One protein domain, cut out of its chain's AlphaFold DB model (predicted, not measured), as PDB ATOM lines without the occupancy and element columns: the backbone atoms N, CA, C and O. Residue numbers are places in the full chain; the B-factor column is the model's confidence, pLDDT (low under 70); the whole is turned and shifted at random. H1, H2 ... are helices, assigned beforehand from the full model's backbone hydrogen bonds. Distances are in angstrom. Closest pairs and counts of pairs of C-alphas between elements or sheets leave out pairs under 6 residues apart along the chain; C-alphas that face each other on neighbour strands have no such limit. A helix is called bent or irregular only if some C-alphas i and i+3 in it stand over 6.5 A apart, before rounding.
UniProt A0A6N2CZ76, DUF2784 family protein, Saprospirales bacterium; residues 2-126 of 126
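This is residues 2 to 126 of the 126 residues of the protein "DUF2784 family protein" of Saprospirales bacterium (UniProt A0A6N2CZ76). Three long helices fan out like a tripod: H1 and H2 meet H5 near Ser 111 and spread from there, with H3 beside H1 and H4 at H5's start. Residues 119 to 126 stick out. The printed part has 125 residues with five named helices, H1 to H5 in order, 100 residues in them, class all helix; it is only just compact, close to loose: radius of gyration of the C-alphas 16.5 A, spans 59 by 29 by 28 A.

H5, residues 93 to 124, runs 46.6 A; find its C-alpha 93 at (66.922, -27.600, 77.222) and its C-alpha 124 at (80.138, -70.215, 90.608). H1 is residues 2 to 25, 34.6 A, irregular, with C-alphas 21 and 24 7.6 A apart; H2 30 to 51, 29.3 A; H3 57 to 68; H4 78 to 87.

Look at C-alpha 111 of H5: H1 touches closest there with C-alpha 24, 5.0 A, H2 with C-alpha 34, 6.0 A. H3 touches H1 at a shallow tilt of 22 degrees, closest at C-alphas 65 and 2, 6.1 A. H4 touches H5, about perpendicular at 79 degrees, closest at C-alphas 80 and 96, 5.5 A. Every O i to N i+4 pair is within hydrogen-bond range in H3, H4 and H5, 18 of 20 in H1, 15 of 18 in H2.

C-alphas 70 and 126, the farthest apart, stand 59.5 A apart. The printed part has no cut and no long link; residue 126 alone has pLDDT under 70.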
ATOM      1  N   TYR A   2      46.896 -39.088  62.833       86.88
ATOM      2  CA  TYR A   2      48.080 -38.533  63.513       86.88
ATOM      3  C   TYR A   2      47.921 -38.294  65.025       86.88
ATOM      4  O   TYR A   2      48.855 -38.565  65.765       86.88
ATOM      5  N   LEU A   3      46.728 -37.925  65.512       88.19
ATOM      6  CA  LEU A   3      46.462 -37.816  66.960       88.19
ATOM      7  C   LEU A   3      46.693 -39.138  67.709       88.19
ATOM      8  O   LEU A   3      47.237 -39.150  68.805       88.19
ATOM      9  N   PHE A   4      46.303 -40.268  67.111       92.44
ATOM     10  CA  PHE A   4      46.567 -41.577  67.705       92.44
ATOM     11  C   PHE A   4      48.073 -41.861  67.775       92.44
ATOM     12  O   PHE A   4      48.547 -42.374  68.783       92.44
ATOM     13  N   LEU A   5      48.820 -41.496  66.726       91.25
ATOM     14  CA  LEU A   5      50.273 -41.657  66.692       91.25
ATOM     15  C   LEU A   5      50.965 -40.787  67.744       91.25
ATOM     16  O   LEU A   5      51.871 -41.273  68.404       91.25
ATOM     17  N   ASP A   6      50.516 -39.552  67.947       91.94
ATOM     18  CA  ASP A   6      51.014 -38.661  69.000       91.94
ATOM     19  C   ASP A   6      50.875 -39.299  70.396       91.94
ATOM     20  O   ASP A   6      51.872 -39.537  71.082       91.94
ATOM     21  N   TYR A   7      49.663 -39.722  70.777       91.69
ATOM     22  CA  TYR A   7      49.459 -40.430  72.049       91.69
ATOM     23  C   TYR A   7      50.266 -41.730  72.141       91.69
ATOM     24  O   TYR A   7      50.818 -42.034  73.199       91.69
ATOM     25  N   LEU A   8      50.368 -42.484  71.043       94.12
ATOM     26  CA  LEU A   8      51.182 -43.695  70.982       94.12
ATOM     27  C   LEU A   8      52.654 -43.382  71.267       94.12
ATOM     28  O   LEU A   8      53.256 -44.068  72.090       94.12
ATOM     29  N   PHE A   9      53.226 -42.354  70.638       93.25
ATOM     30  CA  PHE A   9      54.613 -41.952  70.859       93.25
ATOM     31  C   PHE A   9      54.840 -41.470  72.286       93.25
ATOM     32  O   PHE A   9      55.810 -41.897  72.906       93.25
ATOM     33  N   ILE A  10      53.944 -40.652  72.842       93.06
ATOM     34  CA  ILE A  10      54.043 -40.201  74.237       93.06
ATOM     35  C   ILE A  10      54.059 -41.395  75.191       93.06
ATOM     36  O   ILE A  10      54.964 -41.502  76.021       93.06
ATOM     37  N   VAL A  11      53.091 -42.307  75.073       93.69
ATOM     38  CA  VAL A  11      52.981 -43.467  75.969       93.69
ATOM     39  C   VAL A  11      54.166 -44.406  75.776       93.69
ATOM     40  O   VAL A  11      54.839 -44.749  76.745       93.69
ATOM     41  N   PHE A  12      54.466 -44.788  74.535       94.19
ATOM     42  CA  PHE A  12      55.551 -45.714  74.225       94.19
ATOM     43  C   PHE A  12      56.908 -45.174  74.675       94.19
ATOM     44  O   PHE A  12      57.661 -45.879  75.343       94.19
ATOM     45  N   HIS A  13      57.217 -43.918  74.351       93.25
ATOM     46  CA  HIS A  13      58.507 -43.329  74.683       93.25
ATOM     47  C   HIS A  13      58.640 -43.099  76.194       93.25
ATOM     48  O   HIS A  13      59.696 -43.378  76.757       93.25
ATOM     49  N   SER A  14      57.566 -42.697  76.882       92.31
ATOM     50  CA  SER A  14      57.566 -42.594  78.351       92.31
ATOM     51  C   SER A  14      57.803 -43.953  79.012       92.31
ATOM     52  O   SER A  14      58.624 -44.064  79.924       92.31
ATOM     53  N   LEU A  15      57.147 -45.010  78.525       94.50
ATOM     54  CA  LEU A  15      57.382 -46.375  79.000       94.50
ATOM     55  C   LEU A  15      58.813 -46.834  78.713       94.50
ATOM     56  O   LEU A  15      59.421 -47.461  79.576       94.50
ATOM     57  N   LEU A  16      59.376 -46.495  77.551       94.19
ATOM     58  CA  LEU A  16      60.765 -46.801  77.208       94.19
ATOM     59  C   LEU A  16      61.752 -46.084  78.139       94.19
ATOM     60  O   LEU A  16      62.716 -46.701  78.586       94.19
ATOM     61  N   ILE A  17      61.503 -44.814  78.478       93.25
ATOM     62  CA  ILE A  17      62.309 -44.064  79.452       93.25
ATOM     63  C   ILE A  17      62.253 -44.758  80.813       93.25
ATOM     64  O   ILE A  17      63.297 -45.098  81.368       93.25
ATOM     65  N   LEU A  18      61.055 -45.038  81.333       94.44
ATOM     66  CA  LEU A  18      60.888 -45.730  82.616       94.44
ATOM     67  C   LEU A  18      61.548 -47.112  82.602       94.44
ATOM     68  O   LEU A  18      62.210 -47.498  83.566       94.44
ATOM     69  N   PHE A  19      61.418 -47.843  81.496       94.94
ATOM     70  CA  PHE A  19      62.057 -49.137  81.318       94.94
ATOM     71  C   PHE A  19      63.579 -49.027  81.306       94.94
ATOM     72  O   PHE A  19      64.235 -49.840  81.949       94.94
ATOM     73  N   ASN A  20      64.160 -48.025  80.647       94.75
ATOM     74  CA  ASN A  20      65.602 -47.785  80.671       94.75
ATOM     75  C   ASN A  20      66.092 -47.441  82.087       94.75
ATOM     76  O   ASN A  20      67.107 -47.983  82.525       94.75
ATOM     77  N   VAL A  21      65.343 -46.619  82.827       94.94
ATOM     78  CA  VAL A  21      65.711 -46.166  84.180       94.94
ATOM     79  C   VAL A  21      65.564 -47.261  85.237       94.94
ATOM     80  O   VAL A  21      66.415 -47.354  86.117       94.94
ATOM     81  N   PHE A  22      64.524 -48.099  85.169       94.62
ATOM     82  CA  PHE A  22      64.181 -49.050  86.239       94.62
ATOM     83  C   PHE A  22      64.248 -50.527  85.830       94.62
ATOM     84  O   PHE A  22      64.219 -51.408  86.690       94.62
ATOM     85  N   GLY A  23      64.364 -50.842  84.539       92.12
ATOM     86  CA  GLY A  23      64.287 -52.216  84.027       92.12
ATOM     87  C   GLY A  23      65.377 -53.151  84.558       92.12
ATOM     88  O   GLY A  23      65.155 -54.355  84.664       92.12
ATOM     89  N   TRP A  24      66.527 -52.614  84.975       91.50
ATOM     90  CA  TRP A  24      67.618 -53.383  85.586       91.50
ATOM     91  C   TRP A  24      67.267 -53.974  86.966       91.50
ATOM     92  O   TRP A  24      67.882 -54.961  87.388       91.50
ATOM     93  N   LEU A  25      66.258 -53.429  87.659       92.50
ATOM     94  CA  LEU A  25      65.795 -53.949  88.949       92.50
ATOM     95  C   LEU A  25      65.220 -55.367  88.808       92.50
ATOM     96  O   LEU A  25      65.471 -56.231  89.653       92.50
ATOM     97  N   PHE A  26      64.522 -55.643  87.705       91.56
ATOM     98  CA  PHE A  26      63.790 -56.890  87.492       91.56
ATOM     99  C   PHE A  26      64.671 -57.971  86.844       91.56
ATOM    100  O   PHE A  26      65.085 -57.808  85.695       91.56
ATOM    101  N   PRO A  27      64.920 -59.124  87.504       87.88
ATOM    102  CA  PRO A  27      65.803 -60.170  86.982       87.88
ATOM    103  C   PRO A  27      65.477 -60.655  85.565       87.88
ATOM    104  O   PRO A  27      66.397 -60.885  84.785       87.88
ATOM    105  N   ALA A  28      64.189 -60.773  85.229       90.81
ATOM    106  CA  ALA A  28      63.727 -61.220  83.915       90.81
ATOM    107  C   ALA A  28      63.960 -60.187  82.795       90.81
ATOM    108  O   ALA A  28      64.050 -60.559  81.628       90.81
ATOM    109  N   LEU A  29      64.076 -58.899  83.139       91.88
ATOM    110  CA  LEU A  29      64.164 -57.797  82.176       91.88
ATOM    111  C   LEU A  29      65.580 -57.235  82.024       91.88
ATOM    112  O   LEU A  29      65.826 -56.489  81.087       91.88
ATOM    113  N   ARG A  30      66.526 -57.607  82.894       91.06
ATOM    114  CA  ARG A  30      67.908 -57.083  82.911       91.06
ATOM    115  C   ARG A  30      68.626 -57.131  81.569       91.06
ATOM    116  O   ARG A  30      69.298 -56.169  81.215       91.06
ATOM    117  N   PHE A  31      68.492 -58.241  80.846       90.25
ATOM    118  CA  PHE A  31      69.118 -58.397  79.536       90.25
ATOM    119  C   PHE A  31      68.496 -57.443  78.511       90.25
ATOM    120  O   PHE A  31      69.208 -56.725  77.817       90.25
ATOM    121  N   TRP A  32      67.163 -57.375  78.482       93.44
ATOM    122  CA  TRP A  32      66.423 -56.478  77.597       93.44
ATOM    123  C   TRP A  32      66.680 -55.004  77.919       93.44
ATOM    124  O   TRP A  32      66.935 -54.233  77.004       93.44
ATOM    125  N   ASN A  33      66.701 -54.624  79.199       95.50
ATOM    126  CA  ASN A  33      67.047 -53.275  79.649       95.50
ATOM    127  C   ASN A  33      68.465 -52.875  79.217       95.50
ATOM    128  O   ASN A  33      68.684 -51.754  78.771       95.50
ATOM    129  N   PHE A  34      69.428 -53.791  79.317       92.38
ATOM    130  CA  PHE A  34      70.782 -53.517  78.855       92.38
ATOM    131  C   PHE A  34      70.826 -53.288  77.337       92.38
ATOM    132  O   PHE A  34      71.424 -52.316  76.884       92.38
ATOM    133  N   ILE A  35      70.133 -54.122  76.552       94.88
ATOM    134  CA  ILE A  35      70.025 -53.936  75.096       94.88
ATOM    135  C   ILE A  35      69.385 -52.588  74.760       94.88
ATOM    136  O   ILE A  35      69.920 -51.865  73.922       94.88
ATOM    137  N   THR A  36      68.274 -52.222  75.403       94.38
ATOM    138  CA  THR A  36      67.594 -50.952  75.107       94.38
ATOM    139  C   THR A  36      68.465 -49.754  75.460       94.38
ATOM    140  O   THR A  36      68.545 -48.826  74.661       94.38
ATOM    141  N   LEU A  37      69.198 -49.793  76.578       94.38
ATOM    142  CA  LEU A  37      70.169 -48.753  76.932       94.38
ATOM    143  C   LEU A  37      71.289 -48.637  75.892       94.38
ATOM    144  O   LEU A  37      71.650 -47.524  75.514       94.38
ATOM    145  N   LEU A  38      71.810 -49.758  75.381       94.31
ATOM    146  CA  LEU A  38      72.805 -49.740  74.305       94.31
ATOM    147  C   LEU A  38      72.235 -49.192  72.996       94.31
ATOM    148  O   LEU A  38      72.925 -48.441  72.314       94.31
ATOM    149  N   MET A  39      70.990 -49.520  72.646       93.56
ATOM    150  CA  MET A  39      70.328 -48.960  71.465       93.56
ATOM    151  C   MET A  39      70.095 -47.454  71.614       93.56
ATOM    152  O   MET A  39      70.359 -46.702  70.678       93.56
ATOM    153  N   THR A  40      69.657 -46.996  72.791       93.19
ATOM    154  CA  THR A  40      69.492 -45.569  73.095       93.19
ATOM    155  C   THR A  40      70.832 -44.840  73.025       93.19
ATOM    156  O   THR A  40      70.956 -43.873  72.275       93.19
ATOM    157  N   GLY A  41      71.868 -45.337  73.705       91.75
ATOM    158  CA  GLY A  41      73.215 -44.766  73.620       91.75
ATOM    159  C   GLY A  41      73.761 -44.794  72.191       91.75
ATOM    160  O   GLY A  41      74.283 -43.798  71.704       91.75
ATOM    161  N   GLY A  42      73.564 -45.897  71.470       91.88
ATOM    162  CA  GLY A  42      73.921 -46.022  70.060       91.88
ATOM    163  C   GLY A  42      73.236 -44.967  69.196       91.88
ATOM    164  O   GLY A  42      73.892 -44.342  68.370       91.88
ATOM    165  N   SER A  43      71.952 -44.685  69.423       90.50
ATOM    166  CA  SER A  43      71.276 -43.594  68.716       90.50
ATOM    167  C   SER A  43      71.904 -42.232  69.026       90.50
ATOM    168  O   SER A  43      72.244 -41.488  68.112       90.50
ATOM    169  N   TRP A  44      72.199 -41.945  70.292       89.69
ATOM    170  CA  TRP A  44      72.728 -40.641  70.688       89.69
ATOM    171  C   TRP A  44      74.164 -40.392  70.236       89.69
ATOM    172  O   TRP A  44      74.500 -39.258  69.900       89.69
ATOM    173  N   PHE A  45      75.009 -41.426  70.247       87.62
ATOM    174  CA  PHE A  45      76.440 -41.304  69.962       87.62
ATOM    175  C   PHE A  45      76.806 -41.721  68.538       87.62
ATOM    176  O   PHE A  45      77.634 -41.061  67.928       87.62
ATOM    177  N   ILE A  46      76.214 -42.787  67.989       88.81
ATOM    178  CA  ILE A  46      76.538 -43.268  66.634       88.81
ATOM    179  C   ILE A  46      75.733 -42.479  65.608       88.81
ATOM    180  O   ILE A  46      76.314 -41.834  64.740       88.81
ATOM    181  N   LEU A  47      74.398 -42.482  65.721       84.94
ATOM    182  CA  LEU A  47      73.568 -41.680  64.814       84.94
ATOM    183  C   LEU A  47      73.766 -40.187  65.078       84.94
ATOM    184  O   LEU A  47      73.740 -39.396  64.140       84.94
ATOM    185  N   GLY A  48      74.064 -39.803  66.320       84.88
ATOM    186  CA  GLY A  48      74.366 -38.416  66.642       84.88
ATOM    187  C   GLY A  48      75.621 -37.844  65.973       84.88
ATOM    188  O   GLY A  48      75.709 -36.629  65.829       84.88
ATOM    189  N   ILE A  49      76.550 -38.670  65.474       85.25
ATOM    190  CA  ILE A  49      77.656 -38.176  64.626       85.25
ATOM    191  C   ILE A  49      77.124 -37.608  63.301       85.25
ATOM    192  O   ILE A  49      77.687 -36.651  62.777       85.25
ATOM    193  N   PHE A  50      76.035 -38.171  62.772       86.75
ATOM    194  CA  PHE A  50      75.443 -37.759  61.497       86.75
ATOM    195  C   PHE A  50      74.334 -36.715  61.672       86.75
ATOM    196  O   PHE A  50      74.224 -35.802  60.859       86.75
ATOM    197  N   TYR A  51      73.522 -36.849  62.724       82.12
ATOM    198  CA  TYR A  51      72.293 -36.067  62.922       82.12
ATOM    199  C   TYR A  51      72.353 -35.081  64.105       82.12
ATOM    200  O   TYR A  51      71.438 -34.280  64.273       82.12
ATOM    201  N   GLY A  52      73.422 -35.109  64.909       83.56
ATOM    202  CA  GLY A  52      73.610 -34.282  66.108       83.56
ATOM    203  C   GLY A  52      73.643 -35.105  67.402       83.56
ATOM    204  O   GLY A  52      72.837 -36.013  67.597       83.56
ATOM    205  N   ILE A  53      74.589 -34.805  68.300       79.56
ATOM    206  CA  ILE A  53      74.758 -35.537  69.568       79.56
ATOM    207  C   ILE A  53      73.443 -35.522  70.359       79.56
ATOM    208  O   ILE A  53      72.855 -34.464  70.562       79.56
ATOM    209  N   GLY A  54      73.000 -36.700  70.811       81.88
ATOM    210  CA  GLY A  54      71.713 -36.859  71.502       81.88
ATOM    211  C   GLY A  54      70.532 -37.175  70.577       81.88
ATOM    212  O   GLY A  54      69.400 -37.274  71.049       81.88
ATOM    213  N   TYR A  55      70.771 -37.377  69.276       86.81
ATOM    214  CA  TYR A  55      69.724 -37.737  68.320       86.81
ATOM    215  C   TYR A  55      69.017 -39.051  68.681       86.81
ATOM    216  O   TYR A  55      69.650 -40.091  68.864       86.81
ATOM    217  N   CYS A  56      67.683 -39.024  68.703       89.38
ATOM    218  CA  CYS A  56      66.842 -40.201  68.887       89.38
ATOM    219  C   CYS A  56      65.842 -40.331  67.721       89.38
ATOM    220  O   CYS A  56      64.993 -39.449  67.566       89.38
ATOM    221  N   PRO A  57      65.851 -41.445  66.959       88.31
ATOM    222  CA  PRO A  57      64.917 -41.662  65.850       88.31
ATOM    223  C   PRO A  57      63.441 -41.587  66.263       88.31
ATOM    224  O   PRO A  57      62.598 -41.131  65.498       88.31
ATOM    225  N   LEU A  58      63.119 -42.026  67.487       90.62
ATOM    226  CA  LEU A  58      61.749 -41.981  68.004       90.62
ATOM    227  C   LEU A  58      61.280 -40.548  68.260       90.62
ATOM    228  O   LEU A  58      60.120 -40.238  68.009       90.62
ATOM    229  N   THR A  59      62.164 -39.685  68.764       92.06
ATOM    230  CA  THR A  59      61.864 -38.263  68.966       92.06
ATOM    231  C   THR A  59      61.657 -37.569  67.631       92.06
ATOM    232  O   THR A  59      60.678 -36.852  67.469       92.06
ATOM    233  N   ASP A  60      62.545 -37.819  66.672       91.38
ATOM    234  CA  ASP A  60      62.477 -37.214  65.343       91.38
ATOM    235  C   ASP A  60      61.178 -37.598  64.620       91.38
ATOM    236  O   ASP A  60      60.426 -36.734  64.170       91.38
ATOM    237  N   TRP A  61      60.825 -38.886  64.632       93.06
ATOM    238  CA  TRP A  61      59.562 -39.347  64.061       93.06
ATOM    239  C   TRP A  61      58.350 -38.761  64.796       93.06
ATOM    240  O   TRP A  61      57.399 -38.296  64.165       93.06
ATOM    241  N   HIS A  62      58.380 -38.708  66.124       93.94
ATOM    242  CA  HIS A  62      57.300 -38.077  66.869       93.94
ATOM    243  C   HIS A  62      57.150 -36.592  66.501       93.94
ATOM    244  O   HIS A  62      56.040 -36.125  66.262       93.94
ATOM    245  N   TYR A  63      58.253 -35.858  66.353       93.50
ATOM    246  CA  TYR A  63      58.223 -34.463  65.916       93.50
ATOM    247  C   TYR A  63      57.700 -34.312  64.487       93.50
ATOM    248  O   TYR A  63      56.991 -33.349  64.208       93.50
ATOM    249  N   MET A  64      57.953 -35.267  63.588       92.12
ATOM    250  CA  MET A  64      57.294 -35.288  62.276       92.12
ATOM    251  C   MET A  64      55.774 -35.426  62.411       92.12
ATOM    252  O   MET A  64      55.042 -34.674  61.776       92.12
ATOM    253  N   VAL A  65      55.285 -36.325  63.270       93.06
ATOM    254  CA  VAL A  65      53.840 -36.483  63.524       93.06
ATOM    255  C   VAL A  65      53.219 -35.201  64.081       93.06
ATOM    256  O   VAL A  65      52.132 -34.823  63.654       93.06
ATOM    257  N   LEU A  66      53.905 -34.514  64.995       92.69
ATOM    258  CA  LEU A  66      53.446 -33.241  65.556       92.69
ATOM    259  C   LEU A  66      53.379 -32.138  64.495       92.69
ATOM    260  O   LEU A  66      52.397 -31.401  64.442       92.69
ATOM    261  N   ARG A  67      54.361 -32.070  63.591       93.56
ATOM    262  CA  ARG A  67      54.332 -31.125  62.462       93.56
ATOM    263  C   ARG A  67      53.135 -31.361  61.545       93.56
ATOM    264  O   ARG A  67      52.495 -30.396  61.144       93.56
ATOM    265  N   GLU A  68      52.794 -32.619  61.264       93.25
ATOM    266  CA  GLU A  68      51.589 -32.970  60.491       93.25
ATOM    267  C   GLU A  68      50.283 -32.603  61.222       93.25
ATOM    268  O   GLU A  68      49.241 -32.417  60.596       93.25
ATOM    269  N   LEU A  69      50.327 -32.467  62.551       91.81
ATOM    270  CA  LEU A  69      49.223 -31.950  63.365       91.81
ATOM    271  C   LEU A  69      49.192 -30.413  63.441       91.81
ATOM    272  O   LEU A  69      48.268 -29.861  64.036       91.81
ATOM    273  N   GLY A  70      50.153 -29.723  62.820       91.88
ATOM    274  CA  GLY A  70      50.272 -28.264  62.829       91.88
ATOM    275  C   GLY A  70      51.068 -27.698  64.008       91.88
ATOM    276  O   GLY A  70      51.183 -26.479  64.126       91.88
ATOM    277  N   GLU A  71      51.646 -28.550  64.859       89.44
ATOM    278  CA  GLU A  71      52.488 -28.122  65.977       89.44
ATOM    279  C   GLU A  71      53.871 -27.688  65.474       89.44
ATOM    280  O   GLU A  71      54.533 -28.376  64.689       89.44
ATOM    281  N   THR A  72      54.338 -26.533  65.943       86.56
ATOM    282  CA  THR A  72      55.628 -25.951  65.546       86.56
ATOM    283  C   THR A  72      56.422 -25.510  66.771       86.56
ATOM    284  O   THR A  72      55.876 -25.362  67.858       86.56
ATOM    285  N   GLY A  73      57.738 -25.337  66.619       85.12
ATOM    286  CA  GLY A  73      58.587 -24.860  67.718       85.12
ATOM    287  C   GLY A  73      58.830 -25.876  68.841       85.12
ATOM    288  O   GLY A  73      59.120 -25.470  69.962       85.12
ATOM    289  N   MET A  74      58.732 -27.182  68.553       88.75
ATOM    290  CA  MET A  74      59.085 -28.232  69.518       88.75
ATOM    291  C   MET A  74      60.497 -28.000  70.076       88.75
ATOM    292  O   MET A  74      61.411 -27.675  69.307       88.75
ATOM    293  N   PRO A  75      60.701 -28.176  71.392       87.88
ATOM    294  CA  PRO A  75      61.997 -27.932  71.995       87.88
ATOM    295  C   PRO A  75      63.026 -28.953  71.493       87.88
ATOM    296  O   PRO A  75      62.676 -30.092  71.167       87.88
ATOM    297  N   PRO A  76      64.316 -28.587  71.473       84.88
ATOM    298  CA  PRO A  76      65.370 -29.494  71.032       84.88
ATOM    299  C   PRO A  76      65.511 -30.717  71.952       84.88
ATOM    300  O   PRO A  76      65.892 -31.786  71.483       84.88
ATOM    301  N   SER A  77      65.152 -30.588  73.235       88.06
ATOM    302  CA  SER A  77      65.172 -31.693  74.193       88.06
ATOM    303  C   SER A  77      63.806 -32.364  74.310       88.06
ATOM    304  O   SER A  77      62.806 -31.731  74.658       88.06
ATOM    305  N   TYR A  78      63.760 -33.677  74.088       89.75
ATOM    306  CA  TYR A  78      62.514 -34.438  74.204       89.75
ATOM    307  C   TYR A  78      62.005 -34.541  75.647       89.75
ATOM    308  O   TYR A  78      60.797 -34.556  75.885       89.75
ATOM    309  N   ILE A  79      62.911 -34.577  76.630       91.38
ATOM    310  CA  ILE A  79      62.522 -34.594  78.044       91.38
ATOM    311  C   ILE A  79      61.891 -33.264  78.447       91.38
ATOM    312  O   ILE A  79      60.888 -33.275  79.155       91.38
ATOM    313  N   GLN A  80      62.398 -32.138  77.938       92.19
ATOM    314  CA  GLN A  80      61.728 -30.849  78.108       92.19
ATOM    315  C   GLN A  80      60.299 -30.899  77.555       92.19
ATOM    316  O   GLN A  80      59.366 -30.516  78.253       92.19
ATOM    317  N   TYR A  81      60.122 -31.422  76.336       92.31
ATOM    318  CA  TYR A  81      58.806 -31.556  75.711       92.31
ATOM    319  C   TYR A  81      57.834 -32.414  76.536       92.31
ATOM    320  O   TYR A  81      56.706 -31.996  76.786       92.31
ATOM    321  N   ILE A  82      58.253 -33.602  76.986       91.75
ATOM    322  CA  ILE A  82      57.395 -34.487  77.789       91.75
ATOM    323  C   ILE A  82      57.041 -33.850  79.135       91.75
ATOM    324  O   ILE A  82      55.895 -33.956  79.568       91.75
ATOM    325  N   LEU A  83      58.004 -33.225  79.817       90.56
ATOM    326  CA  LEU A  83      57.774 -32.632  81.136       90.56
ATOM    327  C   LEU A  83      56.816 -31.446  81.066       90.56
ATOM    328  O   LEU A  83      55.917 -31.345  81.900       90.56
ATOM    329  N   ASP A  84      56.962 -30.598  80.052       91.56
ATOM    330  CA  ASP A  84      56.031 -29.501  79.814       91.56
ATOM    331  C   ASP A  84      54.642 -30.045  79.453       91.56
ATOM    332  O   ASP A  84      53.645 -29.713  80.092       91.56
ATOM    333  N   ARG A  85      54.565 -30.997  78.515       88.06
ATOM    334  CA  ARG A  85      53.283 -31.517  78.024       88.06
ATOM    335  C   ARG A  85      52.504 -32.355  79.044       88.06
ATOM    336  O   ARG A  85      51.277 -32.292  79.056       88.06
ATOM    337  N   LEU A  86      53.177 -33.172  79.858       88.62
ATOM    338  CA  LEU A  86      52.516 -34.062  80.825       88.62
ATOM    339  C   LEU A  86      52.349 -33.440  82.210       88.62
ATOM    340  O   LEU A  86      51.367 -33.737  82.887       88.62
ATOM    341  N   LEU A  87      53.317 -32.637  82.654       88.81
ATOM    342  CA  LEU A  87      53.375 -32.126  84.027       88.81
ATOM    343  C   LEU A  87      53.279 -30.596  84.102       88.81
ATOM    344  O   LEU A  87      53.187 -30.063  85.205       88.81
ATOM    345  N   GLY A  88      53.314 -29.884  82.970       90.31
ATOM    346  CA  GLY A  88      53.364 -28.418  82.936       90.31
ATOM    347  C   GLY A  88      54.674 -27.845  83.483       90.31
ATOM    348  O   GLY A  88      54.710 -26.691  83.908       90.31
ATOM    349  N   ILE A  89      55.738 -28.654  83.554       91.19
ATOM    350  CA  ILE A  89      57.018 -28.237  84.132       91.19
ATOM    351  C   ILE A  89      57.896 -27.645  83.033       91.19
ATOM    352  O   ILE A  89      58.404 -28.361  82.169       91.19
ATOM    353  N   GLN A  90      58.155 -26.344  83.133       91.44
ATOM    354  CA  GLN A  90      59.047 -25.640  82.220       91.44
ATOM    355  C   GLN A  90      60.487 -25.689  82.726       91.44
ATOM    356  O   GLN A  90      60.842 -25.055  83.721       91.44
ATOM    357  N   ILE A  91      61.326 -26.437  82.016       91.00
ATOM    358  CA  ILE A  91      62.777 -26.469  82.223       91.00
ATOM    359  C   ILE A  91      63.502 -26.021  80.963       91.00
ATOM    360  O   ILE A  91      62.964 -26.087  79.857       91.00
ATOM    361  N   THR A  92      64.746 -25.577  81.115       92.31
ATOM    362  CA  THR A  92      65.574 -25.239  79.958       92.31
ATOM    363  C   THR A  92      66.065 -26.511  79.254       92.31
ATOM    364  O   THR A  92      66.241 -27.542  79.914       92.31
ATOM    365  N   PRO A  93      66.356 -26.459  77.940       88.88
ATOM    366  CA  PRO A  93      66.922 -27.600  77.222       88.88
ATOM    367  C   PRO A  93      68.184 -28.154  77.890       88.88
ATOM    368  O   PRO A  93      68.321 -29.357  78.070       88.88
ATOM    369  N   LEU A  94      69.067 -27.264  78.359       91.19
ATOM    370  CA  LEU A  94      70.308 -27.653  79.024       91.19
ATOM    371  C   LEU A  94      70.054 -28.443  80.317       91.19
ATOM    372  O   LEU A  94      70.759 -29.414  80.593       91.19
ATOM    373  N   GLN A  95      69.053 -28.046  81.111       91.50
ATOM    374  CA  GLN A  95      68.660 -28.778  82.320       91.50
ATOM    375  C   GLN A  95      68.115 -30.162  81.963       91.50
ATOM    376  O   GLN A  95      68.532 -31.155  82.560       91.50
ATOM    377  N   ALA A  96      67.222 -30.223  80.971       91.94
ATOM    378  CA  ALA A  96      66.634 -31.465  80.491       91.94
ATOM    379  C   ALA A  96      67.715 -32.439  80.007       91.94
ATOM    380  O   ALA A  96      67.754 -33.586  80.452       91.94
ATOM    381  N   ASP A  97      68.641 -31.973  79.172       90.38
ATOM    382  CA  ASP A  97      69.707 -32.794  78.600       90.38
ATOM    383  C   ASP A  97      70.699 -33.258  79.671       90.38
ATOM    384  O   ASP A  97      71.059 -34.434  79.712       90.38
ATOM    385  N   THR A  98      71.078 -32.379  80.607       92.19
ATOM    386  CA  THR A  98      71.981 -32.734  81.715       92.19
ATOM    387  C   THR A  98      71.383 -33.837  82.589       92.19
ATOM    388  O   THR A  98      72.059 -34.819  82.900       92.19
ATOM    389  N   VAL A  99      70.104 -33.707  82.960       92.69
ATOM    390  CA  VAL A  99      69.392 -34.729  83.742       92.69
ATOM    391  C   VAL A  99      69.283 -36.025  82.948       92.69
ATOM    392  O   VAL A  99      69.572 -37.094  83.479       92.69
ATOM    393  N   THR A 100      68.921 -35.934  81.670       92.50
ATOM    394  CA  THR A 100      68.761 -37.085  80.774       92.50
ATOM    395  C   THR A 100      70.050 -37.889  80.661       92.50
ATOM    396  O   THR A 100      70.047 -39.099  80.881       92.50
ATOM    397  N   VAL A 101      71.168 -37.218  80.385       92.69
ATOM    398  CA  VAL A 101      72.487 -37.846  80.260       92.69
ATOM    399  C   VAL A 101      72.943 -38.429  81.598       92.69
ATOM    400  O   VAL A 101      73.382 -39.578  81.644       92.69
ATOM    401  N   GLY A 102      72.795 -37.682  82.697       95.00
ATOM    402  CA  GLY A 102      73.161 -38.155  84.034       95.00
ATOM    403  C   GLY A 102      72.389 -39.412  84.441       95.00
ATOM    404  O   GLY A 102      72.991 -40.417  84.823       95.00
ATOM    405  N   VAL A 103      71.063 -39.393  84.297       94.75
ATOM    406  CA  VAL A 103      70.193 -40.539  84.603       94.75
ATOM    407  C   VAL A 103      70.494 -41.722  83.684       94.75
ATOM    408  O   VAL A 103      70.563 -42.855  84.162       94.75
ATOM    409  N   PHE A 104      70.730 -41.480  82.393       94.94
ATOM    410  CA  PHE A 104      71.084 -42.527  81.437       94.94
ATOM    411  C   PHE A 104      72.373 -43.257  81.836       94.94
ATOM    412  O   PHE A 104      72.384 -44.487  81.898       94.94
ATOM    413  N   PHE A 105      73.445 -42.526  82.163       94.88
ATOM    414  CA  PHE A 105      74.707 -43.149  82.570       94.88
ATOM    415  C   PHE A 105      74.589 -43.892  83.901       94.88
ATOM    416  O   PHE A 105      75.115 -45.000  84.020       94.88
ATOM    417  N   LEU A 106      73.855 -43.347  84.875       96.12
ATOM    418  CA  LEU A 106      73.580 -44.047  86.133       96.12
ATOM    419  C   LEU A 106      72.824 -45.361  85.893       96.12
ATOM    420  O   LEU A 106      73.214 -46.401  86.428       96.12
ATOM    421  N   ALA A 107      71.790 -45.339  85.049       95.12
ATOM    422  CA  ALA A 107      71.025 -46.529  84.687       95.12
ATOM    423  C   ALA A 107      71.886 -47.558  83.936       95.12
ATOM    424  O   ALA A 107      71.817 -48.750  84.236       95.12
ATOM    425  N   LEU A 108      72.749 -47.114  83.017       94.88
ATOM    426  CA  LEU A 108      73.688 -47.977  82.299       94.88
ATOM    427  C   LEU A 108      74.690 -48.647  83.240       94.88
ATOM    428  O   LEU A 108      74.893 -49.860  83.151       94.88
ATOM    429  N   MET A 109      75.278 -47.898  84.175       95.25
ATOM    430  CA  MET A 109      76.201 -48.446  85.174       95.25
ATOM    431  C   MET A 109      75.507 -49.454  86.096       95.25
ATOM    432  O   MET A 109      76.047 -50.538  86.333       95.25
ATOM    433  N   ALA A 110      74.301 -49.136  86.577       93.81
ATOM    434  CA  ALA A 110      73.508 -50.044  87.402       93.81
ATOM    435  C   ALA A 110      73.148 -51.330  86.638       93.81
ATOM    436  O   ALA A 110      73.356 -52.437  87.143       93.81
ATOM    437  N   SER A 111      72.685 -51.198  85.392       93.69
ATOM    438  CA  SER A 111      72.355 -52.327  84.520       93.69
ATOM    439  C   SER A 111      73.568 -53.220  84.259       93.69
ATOM    440  O   SER A 111      73.483 -54.442  84.420       93.69
ATOM    441  N   LEU A 112      74.727 -52.630  83.955       93.25
ATOM    442  CA  LEU A 112      75.977 -53.358  83.740       93.25
ATOM    443  C   LEU A 112      76.416 -54.112  85.002       93.25
ATOM    444  O   LEU A 112      76.702 -55.309  84.939       93.25
ATOM    445  N   TYR A 113      76.425 -53.441  86.156       94.25
ATOM    446  CA  TYR A 113      76.812 -54.042  87.434       94.25
ATOM    447  C   TYR A 113      75.945 -55.257  87.774       94.25
ATOM    448  O   TYR A 113      76.458 -56.334  88.091       94.25
ATOM    449  N   VAL A 114      74.623 -55.110  87.668       92.62
ATOM    450  CA  VAL A 114      73.683 -56.175  88.021       92.62
ATOM    451  C   VAL A 114      73.766 -57.348  87.038       92.62
ATOM    452  O   VAL A 114      73.716 -58.500  87.477       92.62
ATOM    453  N   ASN A 115      73.950 -57.095  85.737       90.69
ATOM    454  CA  ASN A 115      74.150 -58.154  84.740       90.69
ATOM    455  C   ASN A 115      75.467 -58.920  84.971       90.69
ATOM    456  O   ASN A 115      75.463 -60.152  84.981       90.69
ATOM    457  N   ILE A 116      76.575 -58.218  85.241       90.69
ATOM    458  CA  ILE A 116      77.871 -58.851  85.535       90.69
ATOM    459  C   ILE A 116      77.794 -59.684  86.818       90.69
ATOM    460  O   ILE A 116      78.243 -60.831  86.835       90.69
ATOM    461  N   ASN A 117      77.211 -59.147  87.892       90.25
ATOM    462  CA  ASN A 117      77.060 -59.868  89.157       90.25
ATOM    463  C   ASN A 117      76.178 -61.120  88.998       90.25
ATOM    464  O   ASN A 117      76.512 -62.185  89.515       90.25
ATOM    465  N   ALA A 118      75.084 -61.023  88.237       87.56
ATOM    466  CA  ALA A 118      74.231 -62.171  87.937       87.56
ATOM    467  C   ALA A 118      74.971 -63.250  87.127       87.56
ATOM    468  O   ALA A 118      74.823 -64.437  87.415       87.56
ATOM    469  N   TYR A 119      75.796 -62.854  86.153       85.62
ATOM    470  CA  TYR A 119      76.616 -63.782  85.373       85.62
ATOM    471  C   TYR A 119      77.677 -64.486  86.232       85.62
ATOM    472  O   TYR A 119      77.825 -65.704  86.141       85.62
ATOM    473  N   ARG A 120      78.372 -63.749  87.112       88.50
ATOM    474  CA  ARG A 120      79.379 -64.315  88.030       88.50
ATOM    475  C   ARG A 120      78.783 -65.386  88.943       88.50
ATOM    476  O   ARG A 120      79.291 -66.502  88.950       88.50
ATOM    477  N   ARG A 121      77.647 -65.100  89.594       85.50
ATOM    478  CA  ARG A 121      76.954 -66.072  90.462       85.50
ATOM    479  C   ARG A 121      76.538 -67.345  89.729       85.50
ATOM    480  O   ARG A 121      76.597 -68.421  90.304       85.50
ATOM    481  N   ARG A 122      76.122 -67.248  88.462       83.12
ATOM    482  CA  ARG A 122      75.774 -68.434  87.659       83.12
ATOM    483  C   ARG A 122      76.989 -69.296  87.321       83.12
ATOM    484  O   ARG A 122      76.832 -70.503  87.224       83.12
ATOM    485  N   ARG A 123      78.174 -68.701  87.140       82.31
ATOM    486  CA  ARG A 123      79.412 -69.462  86.903       82.31
ATOM    487  C   ARG A 123      79.967 -70.138  88.152       82.31
ATOM    488  O   ARG A 123      80.646 -71.132  88.009       82.31
ATOM    489  N   GLU A 124      79.714 -69.598  89.340       78.88
ATOM    490  CA  GLU A 124      80.138 -70.215  90.608       78.88
ATOM    491  C   GLU A 124      79.289 -71.442  90.988       78.88
ATOM    492  O   GLU A 124      79.720 -72.258  91.796       78.88
ATOM    493  N   LEU A 125      78.082 -71.564  90.424       74.06
ATOM    494  CA  LEU A 125      77.136 -72.653  90.694       74.06
ATOM    495  C   LEU A 125      77.217 -73.818  89.687       74.06
ATOM    496  O   LEU A 125      76.557 -74.832  89.910       74.06
ATOM    497  N   ASN A 126      77.977 -73.662  88.596       63.62
ATOM    498  CA  ASN A 126      78.181 -74.659  87.534       63.62
ATOM    499  C   ASN A 126      79.601 -75.219  87.594       63.62
ATOM    500  O   ASN A 126      79.753 -76.426  87.317       63.62
TER     501      ASN A 126